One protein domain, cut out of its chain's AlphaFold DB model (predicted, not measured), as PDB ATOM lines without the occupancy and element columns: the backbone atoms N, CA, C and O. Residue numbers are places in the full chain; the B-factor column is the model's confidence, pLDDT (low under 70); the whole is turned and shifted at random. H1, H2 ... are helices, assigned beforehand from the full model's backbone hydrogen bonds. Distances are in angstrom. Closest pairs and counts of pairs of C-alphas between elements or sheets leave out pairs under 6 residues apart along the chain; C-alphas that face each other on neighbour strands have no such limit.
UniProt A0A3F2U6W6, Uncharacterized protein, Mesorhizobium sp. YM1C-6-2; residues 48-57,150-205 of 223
ATOM      1  N   ASN A  48     -17.287   6.181  41.219       75.88
ATOM      2  CA  ASN A  48     -17.115   7.384  42.017       75.88
ATOM      3  C   ASN A  48     -18.103   8.430  41.516       75.88
ATOM      4  O   ASN A  48     -17.803   9.200  40.607       75.88
ATOM      5  N   LEU A  49     -19.280   8.463  42.138       80.81
ATOM      6  CA  LEU A  49     -20.348   9.416  41.848       80.81
ATOM      7  C   LEU A  49     -19.839  10.856  41.671       80.81
ATOM      8  O   LEU A  49     -20.290  11.564  40.779       80.81
ATOM      9  N   CYS A  50     -18.878  11.284  42.491       85.06
ATOM     10  CA  CYS A  50     -18.304  12.624  42.402       85.06
ATOM     11  C   CYS A  50     -17.526  12.879  41.100       85.06
ATOM     12  O   CYS A  50     -17.566  13.989  40.574       85.06
ATOM     13  N   GLN A  51     -16.831  11.868  40.571       85.12
ATOM     14  CA  GLN A  51     -16.082  11.982  39.317       85.12
ATOM     15  C   GLN A  51     -17.036  12.068  38.126       85.12
ATOM     16  O   GLN A  51     -16.829  12.897  37.245       85.12
ATOM     17  N   GLU A  52     -18.128  11.304  38.156       84.31
ATOM     18  CA  GLU A  52     -19.167  11.362  37.127       84.31
ATOM     19  C   GLU A  52     -19.924  12.702  37.148       84.31
ATOM     20  O   GLU A  52     -20.175  13.291  36.097       84.31
ATOM     21  N   VAL A  53     -20.243  13.242  38.332       82.88
ATOM     22  CA  VAL A  53     -20.878  14.570  38.462       82.88
ATOM     23  C   VAL A  53     -19.956  15.666  37.925       82.88
ATOM     24  O   VAL A  53     -20.396  16.540  37.177       82.88
ATOM     25  N   LEU A  54     -18.663  15.603  38.240       85.44
ATOM     26  CA  LEU A  54     -17.667  16.539  37.726       85.44
ATOM     27  C   LEU A  54     -17.483  16.420  36.209       85.44
ATOM     28  O   LEU A  54     -17.400  17.440  35.519       85.44
ATOM     29  N   ALA A  55     -17.447  15.197  35.680       85.25
ATOM     30  CA  ALA A  55     -17.385  14.950  34.246       85.25
ATOM     31  C   ALA A  55     -18.617  15.532  33.545       85.25
ATOM     32  O   ALA A  55     -18.480  16.233  32.546       85.25
ATOM     33  N   PHE A  56     -19.809  15.353  34.118       82.44
ATOM     34  CA  PHE A  56     -21.043  15.931  33.595       82.44
ATOM     35  C   PHE A  56     -21.050  17.460  33.611       82.44
ATOM     36  O   PHE A  56     -21.586  18.071  32.688       82.44
ATOM     37  N   MET A  57     -20.451  18.095  34.614       82.38
ATOM     38  CA  MET A  57     -20.348  19.555  34.659       82.38
ATOM     39  C   MET A  57     -19.351  20.122  33.653       82.38
ATOM     40  O   MET A  57     -19.586  21.194  33.109       82.38
ATOM     41  N   THR A 150     -32.212  24.256  33.263       59.69
ATOM     42  CA  THR A 150     -31.523  25.041  34.295       59.69
ATOM     43  C   THR A 150     -30.018  24.820  34.092       59.69
ATOM     44  O   THR A 150     -29.594  23.656  34.095       59.69
ATOM     45  N   PRO A 151     -29.215  25.872  33.835       63.69
ATOM     46  CA  PRO A 151     -27.789  25.710  33.581       63.69
ATOM     47  C   PRO A 151     -27.149  24.946  34.735       63.69
ATOM     48  O   PRO A 151     -27.476  25.212  35.897       63.69
ATOM     49  N   LYS A 152     -26.256  24.000  34.429       67.75
ATOM     50  CA  LYS A 152     -25.590  23.151  35.435       67.75
ATOM     51  C   LYS A 152     -24.915  24.027  36.504       67.75
ATOM     52  O   LYS A 152     -24.987  23.740  37.697       67.75
ATOM     53  N   GLU A 153     -24.384  25.159  36.054       67.88
ATOM     54  CA  GLU A 153     -23.698  26.217  36.795       67.88
ATOM     55  C   GLU A 153     -24.609  27.002  37.751       67.88
ATOM     56  O   GLU A 153     -24.122  27.677  38.653       67.88
ATOM     57  N   SER A 154     -25.932  26.918  37.575       68.38
ATOM     58  CA  SER A 154     -26.913  27.601  38.434       68.38
ATOM     59  C   SER A 154     -27.124  26.885  39.766       68.38
ATOM     60  O   SER A 154     -27.629  27.484  40.712       68.38
ATOM     61  N   VAL A 155     -26.778  25.595  39.829       70.25
ATOM     62  CA  VAL A 155     -26.983  24.734  41.003       70.25
ATOM     63  C   VAL A 155     -25.650  24.383  41.662       70.25
ATOM     64  O   VAL A 155     -25.577  24.297  42.885       70.25
ATOM     65  N   LEU A 156     -24.583  24.224  40.875       76.38
ATOM     66  CA  LEU A 156     -23.237  23.961  41.374       76.38
ATOM     67  C   LEU A 156     -22.205  24.636  40.465       76.38
ATOM     68  O   LEU A 156     -22.329  24.570  39.247       76.38
ATOM     69  N   THR A 157     -21.163  25.250  41.027       82.06
ATOM     70  CA  THR A 157     -20.023  25.739  40.234       82.06
ATOM     71  C   THR A 157     -19.044  24.600  39.940       82.06
ATOM     72  O   THR A 157     -18.938  23.645  40.711       82.06
ATOM     73  N   ILE A 158     -18.302  24.690  38.831       81.12
ATOM     74  CA  ILE A 158     -17.306  23.670  38.447       81.12
ATOM     75  C   ILE A 158     -16.228  23.513  39.536       81.12
ATOM     76  O   ILE A 158     -15.854  22.389  39.858       81.12
ATOM     77  N   GLU A 159     -15.807  24.613  40.171       81.06
ATOM     78  CA  GLU A 159     -14.877  24.593  41.314       81.06
ATOM     79  C   GLU A 159     -15.444  23.842  42.526       81.06
ATOM     80  O   GLU A 159     -14.740  23.049  43.150       81.06
ATOM     81  N   ALA A 160     -16.727  24.039  42.852       80.19
ATOM     82  CA  ALA A 160     -17.361  23.292  43.935       80.19
ATOM     83  C   ALA A 160     -17.419  21.792  43.603       80.19
ATOM     84  O   ALA A 160     -17.133  20.959  44.459       80.19
ATOM     85  N   ALA A 161     -17.698  21.436  42.345       79.94
ATOM     86  CA  ALA A 161     -17.654  20.050  41.876       79.94
ATOM     87  C   ALA A 161     -16.258  19.422  42.043       79.94
ATOM     88  O   ALA A 161     -16.136  18.284  42.493       79.94
ATOM     89  N   GLU A 162     -15.203  20.169  41.710       82.75
ATOM     90  CA  GLU A 162     -13.802  19.761  41.882       82.75
ATOM     91  C   GLU A 162     -13.427  19.577  43.349       82.75
ATOM     92  O   GLU A 162     -12.735  18.617  43.702       82.75
ATOM     93  N   GLN A 163     -13.925  20.444  44.225       84.25
ATOM     94  CA  GLN A 163     -13.697  20.320  45.658       84.25
ATOM     95  C   GLN A 163     -14.400  19.086  46.239       84.25
ATOM     96  O   GLN A 163     -13.793  18.339  47.005       84.25
ATOM     97  N   LEU A 164     -15.642  18.816  45.833       81.12
ATOM     98  CA  LEU A 164     -16.378  17.622  46.259       81.12
ATOM     99  C   LEU A 164     -15.719  16.333  45.740       81.12
ATOM    100  O   LEU A 164     -15.605  15.354  46.478       81.12
ATOM    101  N   ALA A 165     -15.243  16.345  44.492       83.56
ATOM    102  CA  ALA A 165     -14.538  15.214  43.899       83.56
ATOM    103  C   ALA A 165     -13.165  14.963  44.536       83.56
ATOM    104  O   ALA A 165     -12.822  13.811  44.795       83.56
ATOM    105  N   SER A 166     -12.396  16.010  44.840       80.69
ATOM    106  CA  SER A 166     -11.101  15.869  45.523       80.69
ATOM    107  C   SER A 166     -11.254  15.416  46.977       80.69
ATOM    108  O   SER A 166     -10.476  14.585  47.445       80.69
ATOM    109  N   ALA A 167     -12.297  15.881  47.669       83.75
ATOM    110  CA  ALA A 167     -12.639  15.434  49.017       83.75
ATOM    111  C   ALA A 167     -13.245  14.016  49.067       83.75
ATOM    112  O   ALA A 167     -13.336  13.447  50.152       83.75
ATOM    113  N   ASN A 168     -13.640  13.438  47.923       79.25
ATOM    114  CA  ASN A 168     -14.355  12.156  47.828       79.25
ATOM    115  C   ASN A 168     -15.585  12.078  48.759       79.25
ATOM    116  O   ASN A 168     -15.904  11.023  49.313       79.25
ATOM    117  N   ASP A 169     -16.298  13.197  48.935       84.19
ATOM    118  CA  ASP A 169     -17.493  13.256  49.781       84.19
ATOM    119  C   ASP A 169     -18.722  12.737  49.018       84.19
ATOM    120  O   ASP A 169     -19.514  13.487  48.440       84.19
ATOM    121  N   ILE A 170     -18.878  11.410  49.006       82.81
ATOM    122  CA  ILE A 170     -19.942  10.722  48.259       82.81
ATOM    123  C   ILE A 170     -21.341  11.158  48.723       82.81
ATOM    124  O   ILE A 170     -22.270  11.233  47.912       82.81
ATOM    125  N   ALA A 171     -21.509  11.477  50.011       84.44
ATOM    126  CA  ALA A 171     -22.793  11.900  50.563       84.44
ATOM    127  C   ALA A 171     -23.207  13.272  50.017       84.44
ATOM    128  O   ALA A 171     -24.357  13.451  49.601       84.44
ATOM    129  N   GLN A 172     -22.266  14.217  49.949       85.25
ATOM    130  CA  GLN A 172     -22.509  15.517  49.326       85.25
ATOM    131  C   GLN A 172     -22.746  15.380  47.821       85.25
ATOM    132  O   GLN A 172     -23.721  15.934  47.320       85.25
ATOM    133  N   CYS A 173     -21.970  14.558  47.109       85.31
ATOM    134  CA  CYS A 173     -22.168  14.333  45.672       85.31
ATOM    135  C   CYS A 173     -23.562  13.768  45.344       85.31
ATOM    136  O   CYS A 173     -24.194  14.203  44.381       85.31
ATOM    137  N   GLN A 174     -24.102  12.860  46.169       85.88
ATOM    138  CA  GLN A 174     -25.486  12.387  46.022       85.88
ATOM    139  C   GLN A 174     -26.511  13.480  46.278       85.88
ATOM    140  O   GLN A 174     -27.503  13.583  45.552       85.88
ATOM    141  N   LYS A 175     -26.313  14.259  47.343       87.12
ATOM    142  CA  LYS A 175     -27.227  15.336  47.707       87.12
ATOM    143  C   LYS A 175     -27.297  16.367  46.583       87.12
ATOM    144  O   LYS A 175     -28.391  16.665  46.112       87.12
ATOM    145  N   THR A 176     -26.147  16.814  46.093       86.00
ATOM    146  CA  THR A 176     -26.036  17.758  44.982       86.00
ATOM    147  C   THR A 176     -26.647  17.200  43.699       86.00
ATOM    148  O   THR A 176     -27.421  17.895  43.048       86.00
ATOM    149  N   ALA A 177     -26.411  15.929  43.360       86.25
ATOM    150  CA  ALA A 177     -27.067  15.309  42.210       86.25
ATOM    151  C   ALA A 177     -28.604  15.309  42.358       86.25
ATOM    152  O   ALA A 177     -29.331  15.633  41.418       86.25
ATOM    153  N   ARG A 178     -29.149  15.025  43.549       85.38
ATOM    154  CA  ARG A 178     -30.602  15.131  43.783       85.38
ATOM    155  C   ARG A 178     -31.105  16.565  43.644       85.38
ATOM    156  O   ARG A 178     -32.165  16.753  43.050       85.38
ATOM    157  N   GLU A 179     -30.367  17.549  44.150       85.56
ATOM    158  CA  GLU A 179     -30.694  18.973  44.003       85.56
ATOM    159  C   GLU A 179     -30.708  19.387  42.528       85.56
ATOM    160  O   GLU A 179     -31.678  19.996  42.083       85.56
ATOM    161  N   MET A 180     -29.730  18.945  41.732       84.44
ATOM    162  CA  MET A 180     -29.702  19.151  40.279       84.44
ATOM    163  C   MET A 180     -30.933  18.546  39.591       84.44
ATOM    164  O   MET A 180     -31.523  19.174  38.713       84.44
ATOM    165  N   ARG A 181     -31.390  17.365  40.026       85.94
ATOM    166  CA  ARG A 181     -32.601  16.733  39.478       85.94
ATOM    167  C   ARG A 181     -33.857  17.532  39.814       85.94
ATOM    168  O   ARG A 181     -34.717  17.706  38.959       85.94
ATOM    169  N   VAL A 182     -33.976  17.995  41.059       85.44
ATOM    170  CA  VAL A 182     -35.114  18.813  41.519       85.44
ATOM    171  C   VAL A 182     -35.128  20.168  40.815       85.44
ATOM    172  O   VAL A 182     -36.195  20.655  40.455       85.44
ATOM    173  N   ALA A 183     -33.952  20.734  40.553       84.19
ATOM    174  CA  ALA A 183     -33.785  21.963  39.793       84.19
ATOM    175  C   ALA A 183     -34.038  21.795  38.283       84.19
ATOM    176  O   ALA A 183     -33.963  22.779  37.553       84.19
ATOM    177  N   GLY A 184     -34.335  20.585  37.794       79.56
ATOM    178  CA  GLY A 184     -34.622  20.334  36.378       79.56
ATOM    179  C   GLY A 184     -33.383  20.295  35.479       79.56
ATOM    180  O   GLY A 184     -33.507  20.451  34.265       79.56
ATOM    181  N   VAL A 185     -32.187  20.088  36.041       84.31
ATOM    182  CA  VAL A 185     -30.973  19.867  35.247       84.31
ATOM    183  C   VAL A 185     -31.093  18.520  34.530       84.31
ATOM    184  O   VAL A 185     -31.346  17.489  35.157       84.31
ATOM    185  N   ALA A 186     -30.888  18.524  33.212       81.12
ATOM    186  CA  ALA A 186     -30.921  17.329  32.377       81.12
ATOM    187  C   ALA A 186     -29.678  16.455  32.620       81.12
ATOM    188  O   ALA A 186     -28.702  16.514  31.875       81.12
ATOM    189  N   MET A 187     -29.691  15.679  33.704       78.62
ATOM    190  CA  MET A 187     -28.635  14.710  33.997       78.62
ATOM    191  C   MET A 187     -28.815  13.420  33.187       78.62
ATOM    192  O   MET A 187     -29.950  12.966  33.005       78.62
ATOM    193  N   PRO A 188     -27.716  12.789  32.742       79.50
ATOM    194  CA  PRO A 188     -27.777  11.565  31.969       79.50
ATOM    195  C   PRO A 188     -28.323  10.407  32.826       79.50
ATOM    196  O   PRO A 188     -28.048  10.337  34.031       79.50
ATOM    197  N   PRO A 189     -29.073   9.464  32.221       77.88
ATOM    198  CA  PRO A 189     -29.616   8.289  32.905       77.88
ATOM    199  C   PRO A 189     -28.631   7.524  33.812       77.88
ATOM    200  O   PRO A 189     -29.030   7.194  34.933       77.88
ATOM    201  N   PRO A 190     -27.361   7.269  33.419       78.19
ATOM    202  CA  PRO A 190     -26.398   6.603  34.300       78.19
ATOM    203  C   PRO A 190     -26.111   7.387  35.588       78.19
ATOM    204  O   PRO A 190     -26.064   6.785  36.660       78.19
ATOM    205  N   LEU A 191     -26.017   8.721  35.528       79.56
ATOM    206  CA  LEU A 191     -25.791   9.556  36.712       79.56
ATOM    207  C   LEU A 191     -26.978   9.553  37.672       79.56
ATOM    208  O   LEU A 191     -26.801   9.545  38.889       79.56
ATOM    209  N   ILE A 192     -28.195   9.527  37.130       80.38
ATOM    210  CA  ILE A 192     -29.411   9.448  37.942       80.38
ATOM    211  C   ILE A 192     -29.464   8.110  38.687       80.38
ATOM    212  O   ILE A 192     -29.801   8.088  39.871       80.38
ATOM    213  N   ALA A 193     -29.102   7.008  38.023       80.94
ATOM    214  CA  ALA A 193     -29.034   5.694  38.657       80.94
ATOM    215  C   ALA A 193     -27.993   5.670  39.788       80.94
ATOM    216  O   ALA A 193     -28.280   5.206  40.890       80.94
ATOM    217  N   LEU A 194     -26.819   6.251  39.547       76.75
ATOM    218  CA  LEU A 194     -25.725   6.353  40.513       76.75
ATOM    219  C   LEU A 194     -26.065   7.224  41.728       76.75
ATOM    220  O   LEU A 194     -25.758   6.862  42.864       76.75
ATOM    221  N   ALA A 195     -26.757   8.343  41.514       80.44
ATOM    222  CA  ALA A 195     -27.246   9.197  42.594       80.44
ATOM    223  C   ALA A 195     -28.376   8.541  43.410       80.44
ATOM    224  O   ALA A 195     -28.625   8.931  44.553       80.44
ATOM    225  N   ALA A 196     -29.079   7.564  42.827       80.19
ATOM    226  CA  ALA A 196     -30.136   6.807  43.490       80.19
ATOM    227  C   ALA A 196     -29.615   5.602  44.293       80.19
ATOM    228  O   ALA A 196     -30.317   5.151  45.198       80.19
ATOM    229  N   LEU A 197     -28.409   5.100  44.002       77.56
ATOM    230  CA  LEU A 197     -27.772   4.031  44.776       77.56
ATOM    231  C   LEU A 197     -27.490   4.489  46.210       77.56
ATOM    232  O   LEU A 197     -26.878   5.532  46.428       77.56
ATOM    233  N   ASP A 198     -27.896   3.690  47.194       71.19
ATOM    234  CA  ASP A 198     -27.603   3.970  48.600       71.19
ATOM    235  C   ASP A 198     -26.085   3.917  48.863       71.19
ATOM    236  O   ASP A 198     -25.374   3.084  48.289       71.19
ATOM    237  N   LEU A 199     -25.585   4.803  49.732       69.50
ATOM    238  CA  LEU A 199     -24.172   4.866  50.131       69.50
ATOM    239  C   LEU A 199     -23.643   3.506  50.608       69.50
ATOM    240  O   LEU A 199     -22.476   3.188  50.375       69.50
ATOM    241  N   GLN A 200     -24.501   2.672  51.204       66.50
ATOM    242  CA  GLN A 200     -24.141   1.326  51.658       66.50
ATOM    243  C   GLN A 200     -23.673   0.399  50.524       66.50
ATOM    244  O   GLN A 200     -22.820  -0.459  50.750       66.50
ATOM    245  N   TYR A 201     -24.176   0.585  49.301       66.31
ATOM    246  CA  TYR A 201     -23.781  -0.210  48.131       66.31
ATOM    247  C   TYR A 201     -22.574   0.371  47.389       66.31
ATOM    248  O   TYR A 201     -21.974  -0.321  46.574       66.31
ATOM    249  N   GLN A 202     -22.196   1.619  47.681       65.38
ATOM    250  CA  GLN A 202     -20.994   2.252  47.130       65.38
ATOM    251  C   GLN A 202     -19.768   2.020  48.029       65.38
ATOM    252  O   GLN A 202     -18.654   1.894  47.532       65.38
ATOM    253  N   GLN A 203     -19.968   1.901  49.348       62.72
ATOM    254  CA  GLN A 203     -18.906   1.617  50.327       62.72
ATOM    255  C   GLN A 203     -18.553   0.132  50.451       62.72
ATOM    256  O   GLN A 203     -17.500  -0.204  50.990       62.72
ATOM    257  N   LYS A 204     -19.426  -0.759  49.974       55.34
ATOM    258  CA  LYS A 204     -19.161  -2.192  49.911       55.34
ATOM    259  C   LYS A 204     -18.686  -2.531  48.497       55.34
ATOM    260  O   LYS A 204     -19.533  -2.813  47.648       55.34
ATOM    261  N   PRO A 205     -17.368  -2.529  48.206       52.09
ATOM    262  CA  PRO A 205     -16.897  -3.258  47.037       52.09
ATOM    263  C   PRO A 205     -17.432  -4.681  47.181       52.09
ATOM    264  O   PRO A 205     -17.480  -5.194  48.304       52.09
TER     265      PRO A 205
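Overview. This is residues 48 to 57 and 150 to 205 of the 223 residues of an uncharacterized protein of Mesorhizobium sp. YM1C-6-2 (UniProt A0A3F2U6W6). Three helices, H1, H3 and H4, pack on one another with their lines crossed, and H2 packs side by side with H1, antiparallel to it. The small helix H5 lies away from this core near the last printed residue. The printed part has 66 residues with five named helices, H1 to H5 in chain order, and no named strand; its class is all helix. It is compact, with a radius of gyration of the C-alphas of 11.0 A and spans of 34 by 23 by 16 A.

Arrangement. H3, residues 170 to 182, touches H1, residues 49 to 57, at a steep tilt of 43 degrees, the same way; their closest C-alphas are Cys 173 and Cys 50, 5.3 A apart. With residues 173 to 178 alone H3 touches H4, residues 189 to 196, at a steep tilt of 59 degrees, opposite ways; the closest C-alphas, of Gln 174 and Ala 195, are 5.0 A apart. H1 touches H4, the C-alphas of Leu 49 and Leu 194 being closest at 6.3 A. H1 also touches H2, residues 158 to 167, at a shallow tilt of 16 degrees, opposite ways, closest at the C-alphas of Cys 50 and Ala 165, 4.8 A. H2 and H3 only just touch, only at the corner, with 3 pairs of C-alphas within 8 A, the closest being Leu 164 and Cys 173 at 6.7 A. H5, residues 199 to 203, is close to H3 but not clearly touching; the C-alphas of Leu 199 and Ala 171 are 7.2 A apart. In the five helices every O i to N i+4 pair is within hydrogen-bond range.

Along the chain. H3 is 18.5 A long from C-alpha 170 at (-19.942, 10.722, 48.259). H2 measures 14.2 A, H1 12.4 A, H4 10.7 A and H5 6.2 A, ending at C-alpha 203 (-18.906, 1.617, 50.327).

Size, cuts and confidence. The C-alphas of Thr 150 and Pro 205, the two farthest apart, are 34.3 A apart. Residues 58 to 149 are not printed; C-alphas 57 and 150 are 12.5 A apart across this cut. Of the links printed whole, none is long. Confidence is under 70 at residues 150 to 154 and 199 to 205.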